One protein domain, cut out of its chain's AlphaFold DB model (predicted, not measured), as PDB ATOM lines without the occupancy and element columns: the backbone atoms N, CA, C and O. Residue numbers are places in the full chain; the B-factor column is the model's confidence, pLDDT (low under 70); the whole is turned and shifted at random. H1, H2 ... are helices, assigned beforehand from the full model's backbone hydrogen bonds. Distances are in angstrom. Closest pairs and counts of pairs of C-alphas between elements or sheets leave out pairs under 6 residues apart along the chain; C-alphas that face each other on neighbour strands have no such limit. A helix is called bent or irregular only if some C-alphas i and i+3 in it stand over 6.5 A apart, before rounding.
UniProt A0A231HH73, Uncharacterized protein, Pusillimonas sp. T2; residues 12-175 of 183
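Overview. This is residues 12 to 175 of the 183 residues of an uncharacterized protein of Pusillimonas sp. T2 (UniProt A0A231HH73). Two long helices, H3 and H6, run side by side and opposite ways, and the shorter H2 and H5 cover one side of this pair, following one another along it, so that the four form a bundle, helices packed alongside each other. H1 packs across one end, touching H2, H3 and H6, while H4 slants away at the other end, and residues 104 to 110, of which 104 to 108 belong to H4, stick out. The printed part has 164 residues with six named helices, H1 to H6 in chain order, and no named strand; its class is all helix. It is compact, with a radius of gyration of the C-alphas of 17.1 A, and only just elongated, spanning 52 by 34 by 29 A.

Along the chain. Find C-alpha 58 at (84.128, 11.060, 3.106); from there H3, residues 58 to 87, runs 42.0 A. It is irregular, with C-alphas 59 and 62 8.2 A apart, and has a kink of 37 degrees near residue 65. H6, residues 145 to 173, runs 42.3 A to C-alpha 173 at (74.621, 1.030, 4.193). Look next for H2, residues 38 to 52, and H5, residues 125 to 138. H1, residues 12 to 22, begins at C-alpha 12 at (84.139, 10.652, -5.092), and H4, residues 92 to 108, is 23.7 A long.

Arrangement. Start with H3 and H6, which touch at a shallow tilt of 18 degrees, opposite ways; their closest C-alphas, of Thr 62 and Ala 171, are 4.2 A apart. H2 touches H3 at a steep tilt of 44 degrees, a hairpin, closest at the C-alphas of Val 49 and Ala 68, 5.2 A. With residues 40 to 44 alone H2 touches H5, at a shallow tilt of 13 degrees, closest at the C-alphas of Phe 44 and Thr 125, 5.1 A. H5 and H6 form a hairpin, closest at the C-alphas of Trp 138 and Pro 145, 5.4 A. H1 touches H2, closest at the C-alphas of Gly 12 and Leu 50, 4.9 A. H4 and H5 are near each other; H1 and H4 are apart. Every O i to N i+4 pair is within hydrogen-bond range in H2, H4, H5 and H6, against 5 of 7 in H1 and 24 of 26 in H3.

Size, cuts and confidence. The two C-alphas farthest apart, of Ser 59 and Ser 93, are 52.7 A apart. The printed part has no cut. The links H1 to H2 and H4 to H5 are long. Look for pLDDT under 70 at residues 27 to 38, 90 to 124 and 175; the mean of the printed part is 74.8.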
ATOM      1  N   GLY A  12      84.112  11.081  -3.692       85.12
ATOM      2  CA  GLY A  12      84.139  10.652  -5.092       85.12
ATOM      3  C   GLY A  12      85.056   9.462  -5.348       85.12
ATOM      4  O   GLY A  12      84.603   8.465  -5.903       85.12
ATOM      5  N   GLN A  13      86.304   9.503  -4.868       87.38
ATOM      6  CA  GLN A  13      87.213   8.366  -5.039       87.38
ATOM      7  C   GLN A  13      86.702   7.120  -4.310       87.38
ATOM      8  O   GLN A  13      86.765   6.020  -4.852       87.38
ATOM      9  N   ALA A  14      86.142   7.286  -3.109       87.50
ATOM     10  CA  ALA A  14      85.573   6.168  -2.364       87.50
ATOM     11  C   ALA A  14      84.366   5.538  -3.086       87.50
ATOM     12  O   ALA A  14      84.208   4.322  -3.042       87.50
ATOM     13  N   LEU A  15      83.530   6.334  -3.762       88.56
ATOM     14  CA  LEU A  15      82.415   5.831  -4.571       88.56
ATOM     15  C   LEU A  15      82.903   5.099  -5.825       88.56
ATOM     16  O   LEU A  15      82.415   4.007  -6.109       88.56
ATOM     17  N   LEU A  16      83.891   5.650  -6.537       89.50
ATOM     18  CA  LEU A  16      84.503   4.973  -7.685       89.50
ATOM     19  C   LEU A  16      85.157   3.650  -7.285       89.50
ATOM     20  O   LEU A  16      84.996   2.657  -7.990       89.50
ATOM     21  N   ASP A  17      85.819   3.604  -6.128       89.31
ATOM     22  CA  ASP A  17      86.403   2.375  -5.594       89.31
ATOM     23  C   ASP A  17      85.335   1.305  -5.309       89.31
ATOM     24  O   ASP A  17      85.617   0.122  -5.485       89.31
ATOM     25  N   GLN A  18      84.117   1.689  -4.899       90.44
ATOM     26  CA  GLN A  18      83.000   0.747  -4.728       90.44
ATOM     27  C   GLN A  18      82.474   0.242  -6.071       90.44
ATOM     28  O   GLN A  18      82.286  -0.960  -6.232       90.44
ATOM     29  N   ILE A  19      82.282   1.132  -7.051       88.44
ATOM     30  CA  ILE A  19      81.850   0.738  -8.402       88.44
ATOM     31  C   ILE A  19      82.868  -0.225  -9.028       88.44
ATOM     32  O   ILE A  19      82.499  -1.238  -9.617       88.44
ATOM     33  N   ALA A  20      84.155   0.054  -8.830       88.94
ATOM     34  CA  ALA A  20      85.269  -0.743  -9.317       88.94
ATOM     35  C   ALA A  20      85.334  -2.184  -8.786       88.94
ATOM     36  O   ALA A  20      86.022  -3.010  -9.386       88.94
ATOM     37  N   LEU A  21      84.671  -2.499  -7.668       87.31
ATOM     38  CA  LEU A  21      84.625  -3.872  -7.154       87.31
ATOM     39  C   LEU A  21      83.871  -4.802  -8.111       87.31
ATOM     40  O   LEU A  21      84.295  -5.942  -8.307       87.31
ATOM     41  N   ASP A  22      82.814  -4.283  -8.733       85.19
ATOM     42  CA  ASP A  22      81.957  -5.030  -9.657       85.19
ATOM     43  C   ASP A  22      82.272  -4.698 -11.123       85.19
ATOM     44  O   ASP A  22      82.070  -5.531 -12.006       85.19
ATOM     45  N   HIS A  23      82.826  -3.508 -11.376       84.38
ATOM     46  CA  HIS A  23      83.212  -3.014 -12.702       84.38
ATOM     47  C   HIS A  23      84.668  -2.531 -12.704       84.38
ATOM     48  O   HIS A  23      84.906  -1.321 -12.689       84.38
ATOM     49  N   PRO A  24      85.666  -3.437 -12.729       82.88
ATOM     50  CA  PRO A  24      87.087  -3.085 -12.612       82.88
ATOM     51  C   PRO A  24      87.571  -2.035 -13.617       82.88
ATOM     52  O   PRO A  24      88.440  -1.228 -13.293       82.88
ATOM     53  N   GLN A  25      86.964  -1.996 -14.804       77.38
ATOM     54  CA  GLN A  25      87.225  -1.001 -15.843       77.38
ATOM     55  C   GLN A  25      86.966   0.448 -15.378       77.38
ATOM     56  O   GLN A  25      87.601   1.367 -15.877       77.38
ATOM     57  N   VAL A  26      86.114   0.668 -14.367       76.06
ATOM     58  CA  VAL A  26      85.859   1.992 -13.763       76.06
ATOM     59  C   VAL A  26      87.011   2.451 -12.858       76.06
ATOM     60  O   VAL A  26      87.114   3.639 -12.560       76.06
ATOM     61  N   LYS A  27      87.906   1.557 -12.421       66.25
ATOM     62  CA  LYS A  27      89.034   1.909 -11.540       66.25
ATOM     63  C   LYS A  27      90.232   2.459 -12.296       66.25
ATOM     64  O   LYS A  27      90.835   3.453 -11.897       66.25
ATOM     65  N   ASP A  28      90.587   1.771 -13.372       57.09
ATOM     66  CA  ASP A  28      91.805   2.019 -14.120       57.09
ATOM     67  C   ASP A  28      91.495   2.999 -15.249       57.09
ATOM     68  O   ASP A  28      91.411   2.639 -16.415       57.09
ATOM     69  N   GLY A  29      91.375   4.283 -14.909       49.28
ATOM     70  CA  GLY A  29      91.352   5.384 -15.882       49.28
ATOM     71  C   GLY A  29      92.642   5.532 -16.714       49.28
ATOM     72  O   GLY A  29      92.875   6.588 -17.296       49.28
ATOM     73  N   LEU A  30      93.496   4.503 -16.792       45.00
ATOM     74  CA  LEU A  30      94.477   4.352 -17.867       45.00
ATOM     75  C   LEU A  30      93.769   3.694 -19.051       45.00
ATOM     76  O   LEU A  30      94.017   2.543 -19.398       45.00
ATOM     77  N   VAL A  31      92.864   4.474 -19.635       47.88
ATOM     78  CA  VAL A  31      92.241   4.213 -20.928       47.88
ATOM     79  C   VAL A  31      93.360   3.959 -21.929       47.88
ATOM     80  O   VAL A  31      94.196   4.836 -22.164       47.88
ATOM     81  N   ASP A  32      93.401   2.757 -22.498       42.69
ATOM     82  CA  ASP A  32      94.190   2.537 -23.698       42.69
ATOM     83  C   ASP A  32      93.502   3.354 -24.805       42.69
ATOM     84  O   ASP A  32      92.371   3.048 -25.180       42.69
ATOM     85  N   PRO A  33      94.138   4.403 -25.357       43.03
ATOM     86  CA  PRO A  33      93.526   5.214 -26.407       43.03
ATOM     87  C   PRO A  33      93.191   4.400 -27.674       43.03
ATOM     88  O   PRO A  33      92.593   4.938 -28.605       43.03
ATOM     89  N   SER A  34      93.585   3.120 -27.740       43.00
ATOM     90  CA  SER A  34      93.250   2.196 -28.817       43.00
ATOM     91  C   SER A  34      91.935   1.409 -28.643       43.00
ATOM     92  O   SER A  34      91.519   0.775 -29.616       43.00
ATOM     93  N   THR A  35      91.223   1.495 -27.503       48.91
ATOM     94  CA  THR A  35      89.891   0.875 -27.267       48.91
ATOM     95  C   THR A  35      88.757   1.914 -27.142       48.91
ATOM     96  O   THR A  35      88.265   2.225 -26.069       48.91
ATOM     97  N   PRO A  36      88.232   2.481 -28.237       55.09
ATOM     98  CA  PRO A  36      87.783   3.874 -28.194       55.09
ATOM     99  C   PRO A  36      86.344   4.143 -27.701       55.09
ATOM    100  O   PRO A  36      85.899   5.276 -27.825       55.09
ATOM    101  N   ASN A  37      85.563   3.158 -27.230       54.97
ATOM    102  CA  ASN A  37      84.113   3.357 -26.989       54.97
ATOM    103  C   ASN A  37      83.605   2.988 -25.601       54.97
ATOM    104  O   ASN A  37      82.943   3.811 -24.973       54.97
ATOM    105  N   GLU A  38      83.907   1.785 -25.113       57.75
ATOM    106  CA  GLU A  38      83.614   1.439 -23.714       57.75
ATOM    107  C   GLU A  38      84.338   2.421 -22.784       57.75
ATOM    108  O   GLU A  38      83.760   2.914 -21.818       57.75
ATOM    109  N   ASP A  39      85.535   2.839 -23.187       71.00
ATOM    110  CA  ASP A  39      86.358   3.798 -22.467       71.00
ATOM    111  C   ASP A  39      85.723   5.197 -22.379       71.00
ATOM    112  O   ASP A  39      85.941   5.893 -21.391       71.00
ATOM    113  N   LEU A  40      84.885   5.608 -23.343       78.38
ATOM    114  CA  LEU A  40      84.184   6.899 -23.282       78.38
ATOM    115  C   LEU A  40      83.026   6.876 -22.280       78.38
ATOM    116  O   LEU A  40      82.887   7.812 -21.496       78.38
ATOM    117  N   LEU A  41      82.234   5.798 -22.249       83.94
ATOM    118  CA  LEU A  41      81.163   5.644 -21.258       83.94
ATOM    119  C   LEU A  41      81.729   5.499 -19.840       83.94
ATOM    120  O   LEU A  41      81.212   6.088 -18.893       83.94
ATOM    121  N   ILE A  42      82.815   4.741 -19.691       86.19
ATOM    122  CA  ILE A  42      83.515   4.594 -18.415       86.19
ATOM    123  C   ILE A  42      84.098   5.929 -17.956       86.19
ATOM    124  O   ILE A  42      83.919   6.308 -16.798       86.19
ATOM    125  N   ARG A  43      84.729   6.676 -18.867       82.06
ATOM    126  CA  ARG A  43      85.237   8.019 -18.580       82.06
ATOM    127  C   ARG A  43      84.114   8.975 -18.193       82.06
ATOM    128  O   ARG A  43      84.301   9.741 -17.253       82.06
ATOM    129  N   PHE A  44      82.959   8.909 -18.855       85.56
ATOM    130  CA  PHE A  44      81.771   9.658 -18.445       85.56
ATOM    131  C   PHE A  44      81.386   9.328 -17.000       85.56
ATOM    132  O   PHE A  44      81.326  10.232 -16.175       85.56
ATOM    133  N   ILE A  45      81.223   8.046 -16.656       86.94
ATOM    134  CA  ILE A  45      80.845   7.627 -15.294       86.94
ATOM    135  C   ILE A  45      81.851   8.147 -14.257       86.94
ATOM    136  O   ILE A  45      81.448   8.653 -13.211       86.94
ATOM    137  N   GLN A  46      83.152   8.047 -14.539       86.19
ATOM    138  CA  GLN A  46      84.201   8.547 -13.648       86.19
ATOM    139  C   GLN A  46      84.112  10.062 -13.444       86.19
ATOM    140  O   GLN A  46      84.099  10.525 -12.304       86.19
ATOM    141  N   VAL A  47      84.062  10.822 -14.542       82.81
ATOM    142  CA  VAL A  47      84.018  12.289 -14.516       82.81
ATOM    143  C   VAL A  47      82.749  12.766 -13.826       82.81
ATOM    144  O   VAL A  47      82.840  13.577 -12.912       82.81
ATOM    145  N   GLU A  48      81.596  12.210 -14.189       84.44
ATOM    146  CA  GLU A  48      80.300  12.604 -13.644       84.44
ATOM    147  C   GLU A  48      80.236  12.349 -12.134       84.44
ATOM    148  O   GLU A  48      79.854  13.228 -11.367       84.44
ATOM    149  N   VAL A  49      80.670  11.166 -11.675       85.62
ATOM    150  CA  VAL A  49      80.698  10.849 -10.240       85.62
ATOM    151  C   VAL A  49      81.648  11.779  -9.494       85.62
ATOM    152  O   VAL A  49      81.289  12.237  -8.413       85.62
ATOM    153  N   LEU A  50      82.838  12.059 -10.032       85.62
ATOM    154  CA  LEU A  50      83.807  12.944  -9.383       85.62
ATOM    155  C   LEU A  50      83.317  14.390  -9.328       85.62
ATOM    156  O   LEU A  50      83.441  15.009  -8.273       85.62
ATOM    157  N   ASP A  51      82.756  14.910 -10.417       79.81
ATOM    158  CA  ASP A  51      82.358  16.314 -10.534       79.81
ATOM    159  C   ASP A  51      81.200  16.654  -9.591       79.81
ATOM    160  O   ASP A  51      81.281  17.597  -8.796       79.81
ATOM    161  N   VAL A  52      80.153  15.820  -9.575       79.81
ATOM    162  CA  VAL A  52      78.957  16.087  -8.761       79.81
ATOM    163  C   VAL A  52      79.186  15.903  -7.260       79.81
ATOM    164  O   VAL A  52      78.364  16.351  -6.458       79.81
ATOM    165  N   VAL A  53      80.288  15.256  -6.862       83.12
ATOM    166  CA  VAL A  53      80.624  15.023  -5.449       83.12
ATOM    167  C   VAL A  53      81.983  15.591  -5.028       83.12
ATOM    168  O   VAL A  53      82.460  15.269  -3.938       83.12
ATOM    169  N   GLN A  54      82.610  16.439  -5.849       79.94
ATOM    170  CA  GLN A  54      83.972  16.942  -5.609       79.94
ATOM    171  C   GLN A  54      84.138  17.637  -4.248       79.94
ATOM    172  O   GLN A  54      85.173  17.495  -3.596       79.94
ATOM    173  N   ASP A  55      83.085  18.312  -3.781       79.44
ATOM    174  CA  ASP A  55      83.072  19.055  -2.519       79.44
ATOM    175  C   ASP A  55      82.642  18.210  -1.305       79.44
ATOM    176  O   ASP A  55      82.622  18.702  -0.172       79.44
ATOM    177  N   TYR A  56      82.302  16.933  -1.506       82.88
ATOM    178  CA  TYR A  56      81.836  16.059  -0.435       82.88
ATOM    179  C   TYR A  56      83.004  15.417   0.318       82.88
ATOM    180  O   TYR A  56      83.868  14.729  -0.240       82.88
ATOM    181  N   ALA A  57      82.992  15.581   1.641       84.50
ATOM    182  CA  ALA A  57      83.892  14.848   2.513       84.50
ATOM    183  C   ALA A  57      83.466  13.377   2.610       84.50
ATOM    184  O   ALA A  57      82.292  13.034   2.494       84.50
ATOM    185  N   GLN A  58      84.413  12.487   2.912       82.00
ATOM    186  CA  GLN A  58      84.128  11.060   3.106       82.00
ATOM    187  C   GLN A  58      83.100  10.791   4.227       82.00
ATOM    188  O   GLN A  58      82.435   9.762   4.219       82.00
ATOM    189  N   SER A  59      82.941  11.705   5.190       81.62
ATOM    190  CA  SER A  59      81.886  11.620   6.211       81.62
ATOM    191  C   SER A  59      80.470  11.741   5.640       81.62
ATOM    192  O   SER A  59      79.531  11.251   6.262       81.62
ATOM    193  N   ASP A  60      80.328  12.342   4.459       87.31
ATOM    194  CA  ASP A  60      79.056  12.636   3.796       87.31
ATOM    195  C   ASP A  60      78.770  11.642   2.657       87.31
ATOM    196  O   ASP A  60      78.017  11.925   1.724       87.31
ATOM    197  N   LEU A  61      79.358  10.442   2.741       88.19
ATOM    198  CA  LEU A  61      79.318   9.411   1.701       88.19
ATOM    199  C   LEU A  61      77.892   9.009   1.297       88.19
ATOM    200  O   LEU A  61      77.637   8.737   0.130       88.19
ATOM    201  N   THR A  62      76.943   9.011   2.242       90.00
ATOM    202  CA  THR A  62      75.526   8.760   1.943       90.00
ATOM    203  C   THR A  62      74.933   9.821   1.025       90.00
ATOM    204  O   THR A  62      74.195   9.482   0.102       90.00
ATOM    205  N   GLU A  63      75.215  11.098   1.281       88.25
ATOM    206  CA  GLU A  63      74.674  12.192   0.475       88.25
ATOM    207  C   GLU A  63      75.368  12.245  -0.888       88.25
ATOM    208  O   GLU A  63      74.686  12.305  -1.911       88.25
ATOM    209  N   ALA A  64      76.696  12.091  -0.909       88.06
ATOM    210  CA  ALA A  64      77.485  11.982  -2.133       88.06
ATOM    211  C   ALA A  64      76.969  10.854  -3.043       88.06
ATOM    212  O   ALA A  64      76.708  11.076  -4.223       88.06
ATOM    213  N   ALA A  65      76.725   9.660  -2.488       90.75
ATOM    214  CA  ALA A  65      76.200   8.524  -3.242       90.75
ATOM    215  C   ALA A  65      74.814   8.806  -3.850       90.75
ATOM    216  O   ALA A  65      74.553   8.451  -4.997       90.75
ATOM    217  N   GLN A  66      73.932   9.496  -3.118       88.94
ATOM    218  CA  GLN A  66      72.617   9.890  -3.635       88.94
ATOM    219  C   GLN A  66      72.714  10.936  -4.750       88.94
ATOM    220  O   GLN A  66      71.920  10.897  -5.689       88.94
ATOM    221  N   VAL A  67      73.644  11.891  -4.647       85.12
ATOM    222  CA  VAL A  67      73.887  12.887  -5.702       85.12
ATOM    223  C   VAL A  67      74.418  12.200  -6.959       85.12
ATOM    224  O   VAL A  67      73.827  12.375  -8.024       85.12
ATOM    225  N   ALA A  68      75.436  11.349  -6.822       85.50
ATOM    226  CA  ALA A  68      76.001  10.568  -7.919       85.50
ATOM    227  C   ALA A  68      74.957   9.644  -8.580       85.50
ATOM    228  O   ALA A  68      74.829   9.626  -9.802       85.50
ATOM    229  N   SER A  69      74.130   8.940  -7.795       88.62
ATOM    230  CA  SER A  69      73.054   8.081  -8.325       88.62
ATOM    231  C   SER A  69      72.027   8.881  -9.140       88.62
ATOM    232  O   SER A  69      71.593   8.445 -10.213       88.62
ATOM    233  N   ARG A  70      71.671  10.098  -8.694       82.75
ATOM    234  CA  ARG A  70      70.793  11.001  -9.461       82.75
ATOM    235  C   ARG A  70      71.433  11.468 -10.767       82.75
ATOM    236  O   ARG A  70      70.722  11.546 -11.763       82.75
ATOM    237  N   ALA A  71      72.730  11.766 -10.766       80.19
ATOM    238  CA  ALA A  71      73.459  12.157 -11.970       80.19
ATOM    239  C   ALA A  71      73.445  11.030 -13.018       80.19
ATOM    240  O   ALA A  71      72.960  11.223 -14.130       80.19
ATOM    241  N   LEU A  72      73.791   9.801 -12.614       85.81
ATOM    242  CA  LEU A  72      73.729   8.635 -13.504       85.81
ATOM    243  C   LEU A  72      72.300   8.279 -13.954       85.81
ATOM    244  O   LEU A  72      72.120   7.672 -15.007       85.81
ATOM    245  N   THR A  73      71.268   8.656 -13.187       84.12
ATOM    246  CA  THR A  73      69.864   8.506 -13.622       84.12
ATOM    247  C   THR A  73      69.562   9.399 -14.824       84.12
ATOM    248  O   THR A  73      68.937   8.942 -15.773       84.12
ATOM    249  N   ARG A  74      70.041  10.652 -14.815       78.50
ATOM    250  CA  ARG A  74      69.845  11.577 -15.943       78.50
ATOM    251  C   ARG A  74      70.517  11.052 -17.207       78.50
ATOM    252  O   ARG A  74      69.873  10.988 -18.244       78.50
ATOM    253  N   ALA A  75      71.751  10.566 -17.081       82.50
ATOM    254  CA  ALA A  75      72.469   9.942 -18.189       82.50
ATOM    255  C   ALA A  75      71.708   8.749 -18.786       82.50
ATOM    256  O   ALA A  75      71.621   8.594 -20.002       82.50
ATOM    257  N   GLN A  76      71.106   7.913 -17.934       85.12
ATOM    258  CA  GLN A  76      70.267   6.809 -18.392       85.12
ATOM    259  C   GLN A  76      69.044   7.312 -19.177       85.12
ATOM    260  O   GLN A  76      68.750   6.766 -20.241       85.12
ATOM    261  N   ASP A  77      68.347   8.333 -18.673       79.00
ATOM    262  CA  ASP A  77      67.177   8.921 -19.336       79.00
ATOM    263  C   ASP A  77      67.545   9.553 -20.690       79.00
ATOM    264  O   ASP A  77      66.760   9.507 -21.640       79.00
ATOM    265  N   GLU A  78      68.742  10.124 -20.808       80.81
ATOM    266  CA  GLU A  78      69.265  10.678 -22.059       80.81
ATOM    267  C   GLU A  78      69.611   9.581 -23.073       80.81
ATOM    268  O   GLU A  78      69.183   9.656 -24.227       80.81
ATOM    269  N   ILE A  79      70.277   8.498 -22.652       83.38
ATOM    270  CA  ILE A  79      70.507   7.337 -23.527       83.38
ATOM    271  C   ILE A  79      69.174   6.706 -23.960       83.38
ATOM    272  O   ILE A  79      69.034   6.308 -25.117       83.38
ATOM    273  N   ALA A  80      68.175   6.636 -23.076       81.12
ATOM    274  CA  ALA A  80      66.850   6.125 -23.424       81.12
ATOM    275  C   ALA A  80      66.179   6.977 -24.516       81.12
ATOM    276  O   ALA A  80      65.650   6.428 -25.483       81.12
ATOM    277  N   GLN A  81      66.283   8.307 -24.434       79.69
ATOM    278  CA  GLN A  81      65.796   9.210 -25.484       79.69
ATOM    279  C   GLN A  81      66.517   8.988 -26.820       79.69
ATOM    280  O   GLN A  81      65.878   9.011 -27.873       79.69
ATOM    281  N   VAL A  82      67.829   8.730 -26.794       83.56
ATOM    282  CA  VAL A  82      68.596   8.377 -27.999       83.56
ATOM    283  C   VAL A  82      68.097   7.058 -28.595       83.56
ATOM    284  O   VAL A  82      67.886   6.977 -29.805       83.56
ATOM    285  N   VAL A  83      67.857   6.035 -27.769       84.25
ATOM    286  CA  VAL A  83      67.310   4.742 -28.215       84.25
ATOM    287  C   VAL A  83      65.933   4.908 -28.851       84.25
ATOM    288  O   VAL A  83      65.698   4.357 -29.930       84.25
ATOM    289  N   ASP A  84      65.042   5.682 -28.235       80.94
ATOM    290  CA  ASP A  84      63.706   5.960 -28.770       80.94
ATOM    291  C   ASP A  84      63.787   6.706 -30.108       80.94
ATOM    292  O   ASP A  84      63.123   6.334 -31.082       80.94
ATOM    293  N   ALA A  85      64.658   7.717 -30.188       82.38
ATOM    294  CA  ALA A  85      64.895   8.471 -31.410       82.38
ATOM    295  C   ALA A  85      65.403   7.558 -32.534       82.38
ATOM    296  O   ALA A  85      64.832   7.565 -33.623       82.38
ATOM    297  N   LEU A  86      66.410   6.722 -32.269       81.88
ATOM    298  CA  LEU A  86      66.952   5.769 -33.241       81.88
ATOM    299  C   LEU A  86      65.921   4.730 -33.677       81.88
ATOM    300  O   LEU A  86      65.808   4.439 -34.865       81.88
ATOM    301  N   SER A  87      65.135   4.211 -32.734       81.12
ATOM    302  CA  SER A  87      64.090   3.213 -32.999       81.12
ATOM    303  C   SER A  87      62.947   3.774 -33.849       81.12
ATOM    304  O   SER A  87      62.270   3.026 -34.553       81.12
ATOM    305  N   SER A  88      62.735   5.094 -33.817       81.12
ATOM    306  CA  SER A  88      61.751   5.781 -34.660       81.12
ATOM    307  C   SER A  88      62.205   5.967 -36.115       81.12
ATOM    308  O   SER A  88      61.391   6.300 -36.983       81.12
ATOM    309  N   LEU A  89      63.491   5.746 -36.413       76.94
ATOM    310  CA  LEU A  89      64.028   5.928 -37.757       76.94
ATOM    311  C   LEU A  89      63.595   4.773 -38.655       76.94
ATOM    312  O   LEU A  89      63.996   3.624 -38.500       76.94
ATOM    313  N   SER A  90      62.796   5.110 -39.665       65.12
ATOM    314  CA  SER A  90      62.277   4.164 -40.656       65.12
ATOM    315  C   SER A  90      63.344   3.606 -41.600       65.12
ATOM    316  O   SER A  90      63.084   2.645 -42.325       65.12
ATOM    317  N   SER A  91      64.528   4.222 -41.645       66.88
ATOM    318  CA  SER A  91      65.632   3.768 -42.479       66.88
ATOM    319  C   SER A  91      66.973   4.316 -42.006       66.88
ATOM    320  O   SER A  91      67.063   5.390 -41.409       66.88
ATOM    321  N   ALA A  92      68.031   3.618 -42.404       64.81
ATOM    322  CA  ALA A  92      69.409   4.055 -42.254       64.81
ATOM    323  C   ALA A  92      69.633   5.455 -42.893       64.81
ATOM    324  O   ALA A  92      70.299   6.312 -42.321       64.81
ATOM    325  N   SER A  93      69.012   5.746 -44.045       63.44
ATOM    326  CA  SER A  93      69.186   7.037 -44.736       63.44
ATOM    327  C   SER A  93      68.701   8.253 -43.929       63.44
ATOM    328  O   SER A  93      69.302   9.323 -44.011       63.44
ATOM    329  N   THR A  94      67.668   8.077 -43.099       68.12
ATOM    330  CA  THR A  94      67.140   9.118 -42.205       68.12
ATOM    331  C   THR A  94      68.124   9.429 -41.073       68.12
ATOM    332  O   THR A  94      68.314  10.591 -40.723       68.12
ATOM    333  N   LEU A  95      68.807   8.403 -40.549       66.62
ATOM    334  CA  LEU A  95      69.861   8.562 -39.543       66.62
ATOM    335  C   LEU A  95      71.058   9.342 -40.100       66.62
ATOM    336  O   LEU A  95      71.552  10.254 -39.445       66.62
ATOM    337  N   ALA A  96      71.483   9.047 -41.332       62.97
ATOM    338  CA  ALA A  96      72.584   9.760 -41.980       62.97
ATOM    339  C   ALA A  96      72.307  11.268 -42.134       62.97
ATOM    340  O   ALA A  96      73.196  12.085 -41.913       62.97
ATOM    341  N   GLN A  97      71.071  11.646 -42.480       62.50
ATOM    342  CA  GLN A  97      70.665  13.055 -42.535       62.50
ATOM    343  C   GLN A  97      70.619  13.707 -41.150       62.50
ATOM    344  O   GLN A  97      71.036  14.858 -41.014       62.50
ATOM    345  N   ALA A  98      70.141  12.987 -40.131       65.69
ATOM    346  CA  ALA A  98      70.106  13.483 -38.758       65.69
ATOM    347  C   ALA A  98      71.521  13.716 -38.202       65.69
ATOM    348  O   ALA A  98      71.785  14.783 -37.658       65.69
ATOM    349  N   LEU A  99      72.446  12.776 -38.422       65.19
ATOM    350  CA  LEU A  99      73.849  12.904 -38.019       65.19
ATOM    351  C   LEU A  99      74.560  14.026 -38.764       65.19
ATOM    352  O   LEU A  99      75.188  14.860 -38.132       65.19
ATOM    353  N   ALA A 100      74.396  14.118 -40.087       62.50
ATOM    354  CA  ALA A 100      74.976  15.219 -40.854       62.50
ATOM    355  C   ALA A 100      74.439  16.588 -40.394       62.50
ATOM    356  O   ALA A 100      75.176  17.574 -40.396       62.50
ATOM    357  N   SER A 101      73.171  16.654 -39.973       56.91
ATOM    358  CA  SER A 101      72.570  17.870 -39.411       56.91
ATOM    359  C   SER A 101      73.110  18.181 -38.012       56.91
ATOM    360  O   SER A 101      73.406  19.338 -37.732       56.91
ATOM    361  N   ALA A 102      73.285  17.166 -37.161       61.44
ATOM    362  CA  ALA A 102      73.870  17.305 -35.829       61.44
ATOM    363  C   ALA A 102      75.346  17.727 -35.899       61.44
ATOM    364  O   ALA A 102      75.726  18.693 -35.246       61.44
ATOM    365  N   ASP A 103      76.141  17.094 -36.766       58.53
ATOM    366  CA  ASP A 103      77.518  17.493 -37.069       58.53
ATOM    367  C   ASP A 103      77.550  18.946 -37.561       58.53
ATOM    368  O   ASP A 103      78.329  19.758 -37.075       58.53
ATOM    369  N   THR A 104      76.668  19.320 -38.491       55.66
ATOM    370  CA  THR A 104      76.607  20.701 -38.998       55.66
ATOM    371  C   THR A 104      76.220  21.700 -37.906       55.66
ATOM    372  O   THR A 104      76.760  22.801 -37.891       55.66
ATOM    373  N   ALA A 105      75.339  21.341 -36.970       52.50
ATOM    374  CA  ALA A 105      74.991  22.188 -35.827       52.50
ATOM    375  C   ALA A 105      76.149  22.306 -34.818       52.50
ATOM    376  O   ALA A 105      76.425  23.400 -34.317       52.50
ATOM    377  N   TYR A 106      76.865  21.203 -34.582       51.03
ATOM    378  CA  TYR A 106      78.037  21.126 -33.711       51.03
ATOM    379  C   TYR A 106      79.212  21.947 -34.272       51.03
ATOM    380  O   TYR A 106      79.741  22.831 -33.600       51.03
ATOM    381  N   TYR A 107      79.572  21.739 -35.543       47.25
ATOM    382  CA  TYR A 107      80.640  22.478 -36.227       47.25
ATOM    383  C   TYR A 107      80.231  23.905 -36.631       47.25
ATOM    384  O   TYR A 107      81.087  24.786 -36.727       47.25
ATOM    385  N   GLY A 108      78.939  24.152 -36.860       42.94
ATOM    386  CA  GLY A 108      78.371  25.452 -37.233       42.94
ATOM    387  C   GLY A 108      78.210  26.429 -36.066       42.94
ATOM    388  O   GLY A 108      77.975  27.614 -36.292       42.94
ATOM    389  N   GLY A 109      78.386  25.962 -34.827       35.34
ATOM    390  CA  GLY A 109      78.469  26.811 -33.642       35.34
ATOM    391  C   GLY A 109      77.135  27.331 -33.099       35.34
ATOM    392  O   GLY A 109      77.155  28.207 -32.237       35.34
ATOM    393  N   GLU A 110      75.992  26.797 -33.540       37.41
ATOM    394  CA  GLU A 110      74.674  27.179 -32.997       37.41
ATOM    395  C   GLU A 110      74.426  26.633 -31.574       37.41
ATOM    396  O   GLU A 110      73.554  27.135 -30.870       37.41
ATOM    397  N   MET A 111      75.246  25.678 -31.112       38.66
ATOM    398  CA  MET A 111      75.330  25.225 -29.713       38.66
ATOM    399  C   MET A 111      76.690  25.542 -29.070       38.66
ATOM    400  O   MET A 111      77.216  24.758 -28.281       38.66
ATOM    401  N   ARG A 112      77.292  26.693 -29.401       32.00
ATOM    402  CA  ARG A 112      78.449  27.214 -28.657       32.00
ATOM    403  C   ARG A 112      78.038  27.562 -27.221       32.00
ATOM    404  O   ARG A 112      77.605  28.677 -26.948       32.00
ATOM    405  N   LEU A 113      78.200  26.611 -26.306       37.31
ATOM    406  CA  LEU A 113      78.664  26.945 -24.964       37.31
ATOM    407  C   LEU A 113      80.117  27.400 -25.155       37.31
ATOM    408  O   LEU A 113      80.939  26.639 -25.662       37.31
ATOM    409  N   ASP A 114      80.371  28.687 -24.920       38.44
ATOM    410  CA  ASP A 114      81.698  29.297 -25.014       38.44
ATOM    411  C   ASP A 114      82.735  28.430 -24.288       38.44
ATOM    412  O   ASP A 114      82.601  28.255 -23.085       38.44
ATOM    413  N   GLU A 115      83.736  27.901 -25.009       40.47
ATOM    414  CA  GLU A 115      85.142  27.776 -24.580       40.47
ATOM    415  C   GLU A 115      86.005  27.033 -25.628       40.47
ATOM    416  O   GLU A 115      85.594  26.059 -26.265       40.47
ATOM    417  N   ASP A 116      87.232  27.529 -25.831       43.72
ATOM    418  CA  ASP A 116      88.280  26.984 -26.709       43.72
ATOM    419  C   ASP A 116      88.887  25.684 -26.138       43.72
ATOM    420  O   ASP A 116      90.088  25.596 -25.886       43.72
ATOM    421  N   LEU A 117      88.066  24.656 -25.918       43.91
ATOM    422  CA  LEU A 117      88.549  23.367 -25.420       43.91
ATOM    423  C   LEU A 117      88.954  22.429 -26.576       43.91
ATOM    424  O   LEU A 117      88.359  22.510 -27.661       43.91
ATOM    425  N   PRO A 118      89.981  21.576 -26.398       42.09
ATOM    426  CA  PRO A 118      90.354  20.533 -27.353       42.09
ATOM    427  C   PRO A 118      89.189  19.591 -27.700       42.09
ATOM    428  O   PRO A 118      88.227  19.450 -26.949       42.09
ATOM    429  N   GLU A 119      89.283  18.914 -28.845       40.44
ATOM    430  CA  GLU A 119      88.387  17.811 -29.217       40.44
ATOM    431  C   GLU A 119      88.420  16.730 -28.109       40.44
ATOM    432  O   GLU A 119      89.499  16.262 -27.744       40.44
ATOM    433  N   GLY A 120      87.261  16.397 -27.520       40.84
ATOM    434  CA  GLY A 120      87.137  15.517 -26.340       40.84
ATOM    435  C   GLY A 120      87.114  16.217 -24.970       40.84
ATOM    436  O   GLY A 120      87.033  15.545 -23.942       40.84
ATOM    437  N   GLU A 121      87.192  17.552 -24.937       38.75
ATOM    438  CA  GLU A 121      86.926  18.384 -23.748       38.75
ATOM    439  C   GLU A 121      85.692  19.290 -23.943       38.75
ATOM    440  O   GLU A 121      85.370  20.121 -23.098       38.75
ATOM    441  N   ARG A 122      84.971  19.134 -25.061       44.91
ATOM    442  CA  ARG A 122      83.819  19.963 -25.433       44.91
ATOM    443  C   ARG A 122      82.500  19.248 -25.168       44.91
ATOM    444  O   ARG A 122      82.025  18.541 -26.042       44.91
ATOM    445  N   GLY A 123      81.874  19.559 -24.034       52.44
ATOM    446  CA  GLY A 123      80.445  19.332 -23.806       52.44
ATOM    447  C   GLY A 123      80.055  17.863 -23.660       52.44
ATOM    448  O   GLY A 123      79.900  17.165 -24.647       52.44
ATOM    449  N   ASP A 124      79.830  17.464 -22.410       66.69
ATOM    450  CA  ASP A 124      79.259  16.186 -21.978       66.69
ATOM    451  C   ASP A 124      79.921  14.936 -22.593       66.69
ATOM    452  O   ASP A 124      79.649  14.522 -23.719       66.69
ATOM    453  N   THR A 125      80.777  14.269 -21.817       70.62
ATOM    454  CA  THR A 125      81.414  13.002 -22.214       70.62
ATOM    455  C   THR A 125      80.393  11.914 -22.586       70.62
ATOM    456  O   THR A 125      80.740  10.975 -23.310       70.62
ATOM    457  N   LEU A 126      79.121  12.058 -22.186       79.06
ATOM    458  CA  LEU A 126      78.010  11.241 -22.669       79.06
ATOM    459  C   LEU A 126      77.658  11.521 -24.137       79.06
ATOM    460  O   LEU A 126      77.430  10.585 -24.906       79.06
ATOM    461  N   ALA A 127      77.634  12.789 -24.544       76.06
ATOM    462  CA  ALA A 127      77.380  13.187 -25.924       76.06
ATOM    463  C   ALA A 127      78.500  12.696 -26.853       76.06
ATOM    464  O   ALA A 127      78.208  12.159 -27.925       76.06
ATOM    465  N   ASP A 128      79.757  12.781 -26.409       75.31
ATOM    466  CA  ASP A 128      80.908  12.218 -27.124       75.31
ATOM    467  C   ASP A 128      80.778  10.697 -27.290       75.31
ATOM    468  O   ASP A 128      80.949  10.173 -28.396       75.31
ATOM    469  N   TYR A 129      80.407   9.983 -26.220       83.25
ATOM    470  CA  TYR A 129      80.130   8.546 -26.280       83.25
ATOM    471  C   TYR A 129      79.038   8.222 -27.312       83.25
ATOM    472  O   TYR A 129      79.224   7.335 -28.153       83.25
ATOM    473  N   VAL A 130      77.917   8.950 -27.289       83.38
ATOM    474  CA  VAL A 130      76.799   8.743 -28.220       83.38
ATOM    475  C   VAL A 130      77.232   9.010 -29.660       83.38
ATOM    476  O   VAL A 130      77.071   8.141 -30.521       83.38
ATOM    477  N   ALA A 131      77.815  10.177 -29.935       79.31
ATOM    478  CA  ALA A 131      78.213  10.580 -31.279       79.31
ATOM    479  C   ALA A 131      79.256   9.624 -31.872       79.31
ATOM    480  O   ALA A 131      79.111   9.156 -33.008       79.31
ATOM    481  N   HIS A 132      80.281   9.276 -31.091       79.94
ATOM    482  CA  HIS A 132      81.340   8.380 -31.535       79.94
ATOM    483  C   HIS A 132      80.822   6.951 -31.766       79.94
ATOM    484  O   HIS A 132      81.142   6.335 -32.790       79.94
ATOM    485  N   THR A 133      79.955   6.446 -30.882       83.12
ATOM    486  CA  THR A 133      79.326   5.125 -31.027       83.12
ATOM    487  C   THR A 133      78.511   5.039 -32.313       83.12
ATOM    488  O   THR A 133      78.730   4.121 -33.112       83.12
ATOM    489  N   VAL A 134      77.636   6.019 -32.571       82.50
ATOM    490  CA  VAL A 134      76.821   6.022 -33.794       82.50
ATOM    491  C   VAL A 134      77.704   6.118 -35.038       82.50
ATOM    492  O   VAL A 134      77.531   5.336 -35.973       82.50
ATOM    493  N   LYS A 135      78.690   7.025 -35.054       79.25
ATOM    494  CA  LYS A 135      79.586   7.217 -36.204       79.25
ATOM    495  C   LYS A 135      80.397   5.964 -36.528       79.25
ATOM    496  O   LYS A 135      80.530   5.617 -37.705       79.25
ATOM    497  N   ARG A 136      80.923   5.273 -35.510       83.38
ATOM    498  CA  ARG A 136      81.664   4.015 -35.685       83.38
ATOM    499  C   ARG A 136      80.786   2.956 -36.336       83.38
ATOM    500  O   ARG A 136      81.176   2.405 -37.359       83.38
ATOM    501  N   ILE A 137      79.630   2.674 -35.736       83.69
ATOM    502  CA  ILE A 137      78.720   1.613 -36.190       83.69
ATOM    503  C   ILE A 137      78.243   1.907 -37.611       83.69
ATOM    504  O   ILE A 137      78.234   1.032 -38.467       83.69
ATOM    505  N   TRP A 138      77.921   3.168 -37.887       78.06
ATOM    506  CA  TRP A 138      77.492   3.613 -39.205       78.06
ATOM    507  C   TRP A 138      78.565   3.456 -40.291       78.06
ATOM    508  O   TRP A 138      78.254   3.175 -41.448       78.06
ATOM    509  N   SER A 139      79.833   3.651 -39.928       76.81
ATOM    510  CA  SER A 139      80.959   3.532 -40.859       76.81
ATOM    511  C   SER A 139      81.300   2.076 -41.199       76.81
ATOM    512  O   SER A 139      82.112   1.849 -42.095       76.81
ATOM    513  N   ASP A 140      80.691   1.104 -40.512       79.00
ATOM    514  CA  ASP A 140      80.858  -0.318 -40.787       79.00
ATOM    515  C   ASP A 140      79.777  -0.823 -41.769       79.00
ATOM    516  O   ASP A 140      78.621  -1.028 -41.381       79.00
ATOM    517  N   PRO A 141      80.136  -1.086 -43.042       71.19
ATOM    518  CA  PRO A 141      79.187  -1.512 -44.069       71.19
ATOM    519  C   PRO A 141      78.640  -2.933 -43.858       71.19
ATOM    520  O   PRO A 141      77.773  -3.360 -44.619       71.19
ATOM    521  N   SER A 142      79.159  -3.687 -42.883       74.88
ATOM    522  CA  SER A 142      78.742  -5.064 -42.599       74.88
ATOM    523  C   SER A 142      77.617  -5.180 -41.565       74.88
ATOM    524  O   SER A 142      77.121  -6.284 -41.332       74.88
ATOM    525  N   THR A 143      77.194  -4.065 -40.961       75.62
ATOM    526  CA  THR A 143      76.234  -4.053 -39.848       75.62
ATOM    527  C   THR A 143      74.865  -3.506 -40.252       75.62
ATOM    528  O   THR A 143      74.734  -2.772 -41.231       75.62
ATOM    529  N   GLU A 144      73.822  -3.859 -39.494       84.81
ATOM    530  CA  GLU A 144      72.531  -3.164 -39.536       84.81
ATOM    531  C   GLU A 144      72.592  -1.984 -38.552       84.81
ATOM    532  O   GLU A 144      72.356  -2.170 -37.355       84.81
ATOM    533  N   PRO A 145      72.908  -0.759 -39.006       81.69
ATOM    534  CA  PRO A 145      73.452   0.267 -38.122       81.69
ATOM    535  C   PRO A 145      72.469   0.713 -37.037       81.69
ATOM    536  O   PRO A 145      72.875   0.944 -35.903       81.69
ATOM    537  N   VAL A 146      71.172   0.793 -37.354       83.44
ATOM    538  CA  VAL A 146      70.135   1.181 -36.383       83.44
ATOM    539  C   VAL A 146      70.018   0.135 -35.272       83.44
ATOM    540  O   VAL A 146      70.088   0.485 -34.097       83.44
ATOM    541  N   MET A 147      69.904  -1.147 -35.633       84.69
ATOM    542  CA  MET A 147      69.789  -2.244 -34.665       84.69
ATOM    543  C   MET A 147      71.047  -2.374 -33.805       84.69
ATOM    544  O   MET A 147      70.945  -2.554 -32.592       84.69
ATOM    545  N   THR A 148      72.227  -2.238 -34.412       86.94
ATOM    546  CA  THR A 148      73.500  -2.281 -33.688       86.94
ATOM    547  C   THR A 148      73.643  -1.094 -32.731       86.94
ATOM    548  O   THR A 148      74.005  -1.312 -31.580       86.94
ATOM    549  N   CYS A 149      73.278   0.134 -33.130       86.44
ATOM    550  CA  CYS A 149      73.283   1.286 -32.216       86.44
ATOM    551  C   CYS A 149      72.331   1.077 -31.033       86.44
ATOM    552  O   CYS A 149      72.721   1.279 -29.888       86.44
ATOM    553  N   VAL A 150      71.096   0.634 -31.291       86.88
ATOM    554  CA  VAL A 150      70.113   0.359 -30.230       86.88
ATOM    555  C   VAL A 150      70.643  -0.688 -29.248       86.88
ATOM    556  O   VAL A 150      70.502  -0.525 -28.038       86.88
ATOM    557  N   HIS A 151      71.276  -1.753 -29.746       89.06
ATOM    558  CA  HIS A 151      71.872  -2.774 -28.889       89.06
ATOM    559  C   HIS A 151      72.981  -2.205 -27.990       89.06
ATOM    560  O   HIS A 151      72.966  -2.432 -26.783       89.06
ATOM    561  N   GLU A 152      73.892  -1.417 -28.557       88.38
ATOM    562  CA  GLU A 152      75.017  -0.810 -27.832       88.38
ATOM    563  C   GLU A 152      74.539   0.184 -26.761       88.38
ATOM    564  O   GLU A 152      75.003   0.162 -25.620       88.38
ATOM    565  N   PHE A 153      73.524   0.993 -27.066       89.69
ATOM    566  CA  PHE A 153      72.928   1.899 -26.083       89.69
ATOM    567  C   PHE A 153      72.137   1.177 -24.989       89.69
ATOM    568  O   PHE A 153      72.124   1.627 -23.844       89.69
ATOM    569  N   ASN A 154      71.529   0.028 -25.283       89.62
ATOM    570  CA  ASN A 154      70.936  -0.812 -24.241       89.62
ATOM    571  C   ASN A 154      72.007  -1.402 -23.313       89.62
ATOM    572  O   ASN A 154      71.810  -1.417 -22.097       89.62
ATOM    573  N   ASN A 155      73.157  -1.825 -23.847       89.88
ATOM    574  CA  ASN A 155      74.280  -2.293 -23.028       89.88
ATOM    575  C   ASN A 155      74.817  -1.170 -22.121       89.88
ATOM    576  O   ASN A 155      75.052  -1.396 -20.933       89.88
ATOM    577  N   ALA A 156      74.914   0.058 -22.640       88.69
ATOM    578  CA  ALA A 156      75.282   1.230 -21.845       88.69
ATOM    579  C   ALA A 156      74.306   1.492 -20.688       88.69
ATOM    580  O   ALA A 156      74.729   1.725 -19.556       88.69
ATOM    581  N   GLN A 157      72.996   1.393 -20.942       88.94
ATOM    582  CA  GLN A 157      71.988   1.521 -19.887       88.94
ATOM    583  C   GLN A 157      72.146   0.449 -18.805       88.94
ATOM    584  O   GLN A 157      72.015   0.763 -17.625       88.94
ATOM    585  N   VAL A 158      72.458  -0.799 -19.173       91.88
ATOM    586  CA  VAL A 158      72.701  -1.875 -18.195       91.88
ATOM    587  C   VAL A 158      73.876  -1.531 -17.278       91.88
ATOM    588  O   VAL A 158      73.764  -1.697 -16.060       91.88
ATOM    589  N   LEU A 159      74.973  -1.004 -17.830       90.19
ATOM    590  CA  LEU A 159      76.124  -0.574 -17.035       90.19
ATOM    591  C   LEU A 159      75.759   0.570 -16.076       90.19
ATOM    592  O   LEU A 159      76.068   0.491 -14.885       90.19
ATOM    593  N   LEU A 160      75.055   1.596 -16.566       89.69
ATOM    594  CA  LEU A 160      74.594   2.717 -15.740       89.69
ATOM    595  C   LEU A 160      73.667   2.250 -14.609       89.69
ATOM    596  O   LEU A 160      73.847   2.656 -13.462       89.69
ATOM    597  N   ILE A 161      72.715   1.355 -14.899       92.94
ATOM    598  CA  ILE A 161      71.820   0.757 -13.895       92.94
ATOM    599  C   ILE A 161      72.629   0.017 -12.827       92.94
ATOM    600  O   ILE A 161      72.349   0.161 -11.637       92.94
ATOM    601  N   SER A 162      73.637  -0.756 -13.231       92.81
ATOM    602  CA  SER A 162      74.470  -1.493 -12.282       92.81
ATOM    603  C   SER A 162      75.282  -0.556 -11.386       92.81
ATOM    604  O   SER A 162      75.277  -0.742 -10.171       92.81
ATOM    605  N   CYS A 163      75.909   0.482 -11.948       91.81
ATOM    606  CA  CYS A 163      76.654   1.478 -11.171       91.81
ATOM    607  C   CYS A 163      75.742   2.217 -10.180       91.81
ATOM    608  O   CYS A 163      76.106   2.413  -9.023       91.81
ATOM    609  N   ARG A 164      74.522   2.573 -10.603       92.94
ATOM    610  CA  ARG A 164      73.504   3.168  -9.726       92.94
ATOM    611  C   ARG A 164      73.113   2.248  -8.576       92.94
ATOM    612  O   ARG A 164      73.031   2.721  -7.450       92.94
ATOM    613  N   GLY A 165      72.917   0.954  -8.840       91.88
ATOM    614  CA  GLY A 165      72.620  -0.031  -7.796       91.88
ATOM    615  C   GLY A 165      73.681  -0.040  -6.694       91.88
ATOM    616  O   GLY A 165      73.344   0.034  -5.516       91.88
ATOM    617  N   ILE A 166      74.961  -0.003  -7.076       92.94
ATOM    618  CA  ILE A 166      76.087   0.074  -6.133       92.94
ATOM    619  C   ILE A 166      76.033   1.375  -5.318       92.94
ATOM    620  O   ILE A 166      76.178   1.355  -4.096       92.94
ATOM    621  N   LEU A 167      75.787   2.518  -5.966       92.00
ATOM    622  CA  LEU A 167      75.667   3.810  -5.279       92.00
ATOM    623  C   LEU A 167      74.475   3.843  -4.308       92.00
ATOM    624  O   LEU A 167      74.596   4.349  -3.189       92.00
ATOM    625  N   ASP A 168      73.338   3.271  -4.693       92.50
ATOM    626  CA  ASP A 168      72.151   3.185  -3.845       92.50
ATOM    627  C   ASP A 168      72.400   2.283  -2.622       92.50
ATOM    628  O   ASP A 168      72.005   2.634  -1.504       92.50
ATOM    629  N   ASP A 169      73.117   1.169  -2.793       91.75
ATOM    630  CA  ASP A 169      73.525   0.279  -1.700       91.75
ATOM    631  C   ASP A 169      74.493   0.971  -0.734       91.75
ATOM    632  O   ASP A 169      74.354   0.873   0.494       91.75
ATOM    633  N   VAL A 170      75.440   1.746  -1.266       89.94
ATOM    634  CA  VAL A 170      76.353   2.574  -0.472       89.94
ATOM    635  C   VAL A 170      75.575   3.609   0.345       89.94
ATOM    636  O   VAL A 170      75.818   3.747   1.552       89.94
ATOM    637  N   ALA A 171      74.601   4.289  -0.271       89.50
ATOM    638  CA  ALA A 171      73.750   5.269   0.398       89.50
ATOM    639  C   ALA A 171      72.924   4.646   1.536       89.50
ATOM    640  O   ALA A 171      72.756   5.263   2.593       89.50
ATOM    641  N   GLN A 172      72.431   3.420   1.349       87.88
ATOM    642  CA  GLN A 172      71.661   2.697   2.364       87.88
ATOM    643  C   GLN A 172      72.537   2.193   3.515       87.88
ATOM    644  O   GLN A 172      72.165   2.355   4.679       87.88
ATOM    645  N   THR A 173      73.709   1.637   3.207       85.88
ATOM    646  CA  THR A 173      74.621   1.030   4.193       85.88
ATOM    647  C   THR A 173      75.231   2.066   5.137       85.88
ATOM    648  O   THR A 173      75.418   1.796   6.323       85.88
ATOM    649  N   HIS A 174      75.491   3.277   4.639       73.38
ATOM    650  CA  HIS A 174      76.101   4.359   5.420       73.38
ATOM    651  C   HIS A 174      75.082   5.285   6.090       73.38
ATOM    652  O   HIS A 174      75.464   6.244   6.761       73.38
ATOM    653  N   ARG A 175      73.779   5.003   5.953       68.00
ATOM    654  CA  ARG A 175      72.730   5.832   6.545       68.00
ATOM    655  C   ARG A 175      72.900   5.855   8.070       68.00
ATOM    656  O   ARG A 175      72.796   4.801   8.703       68.00
TER     657      ARG A 175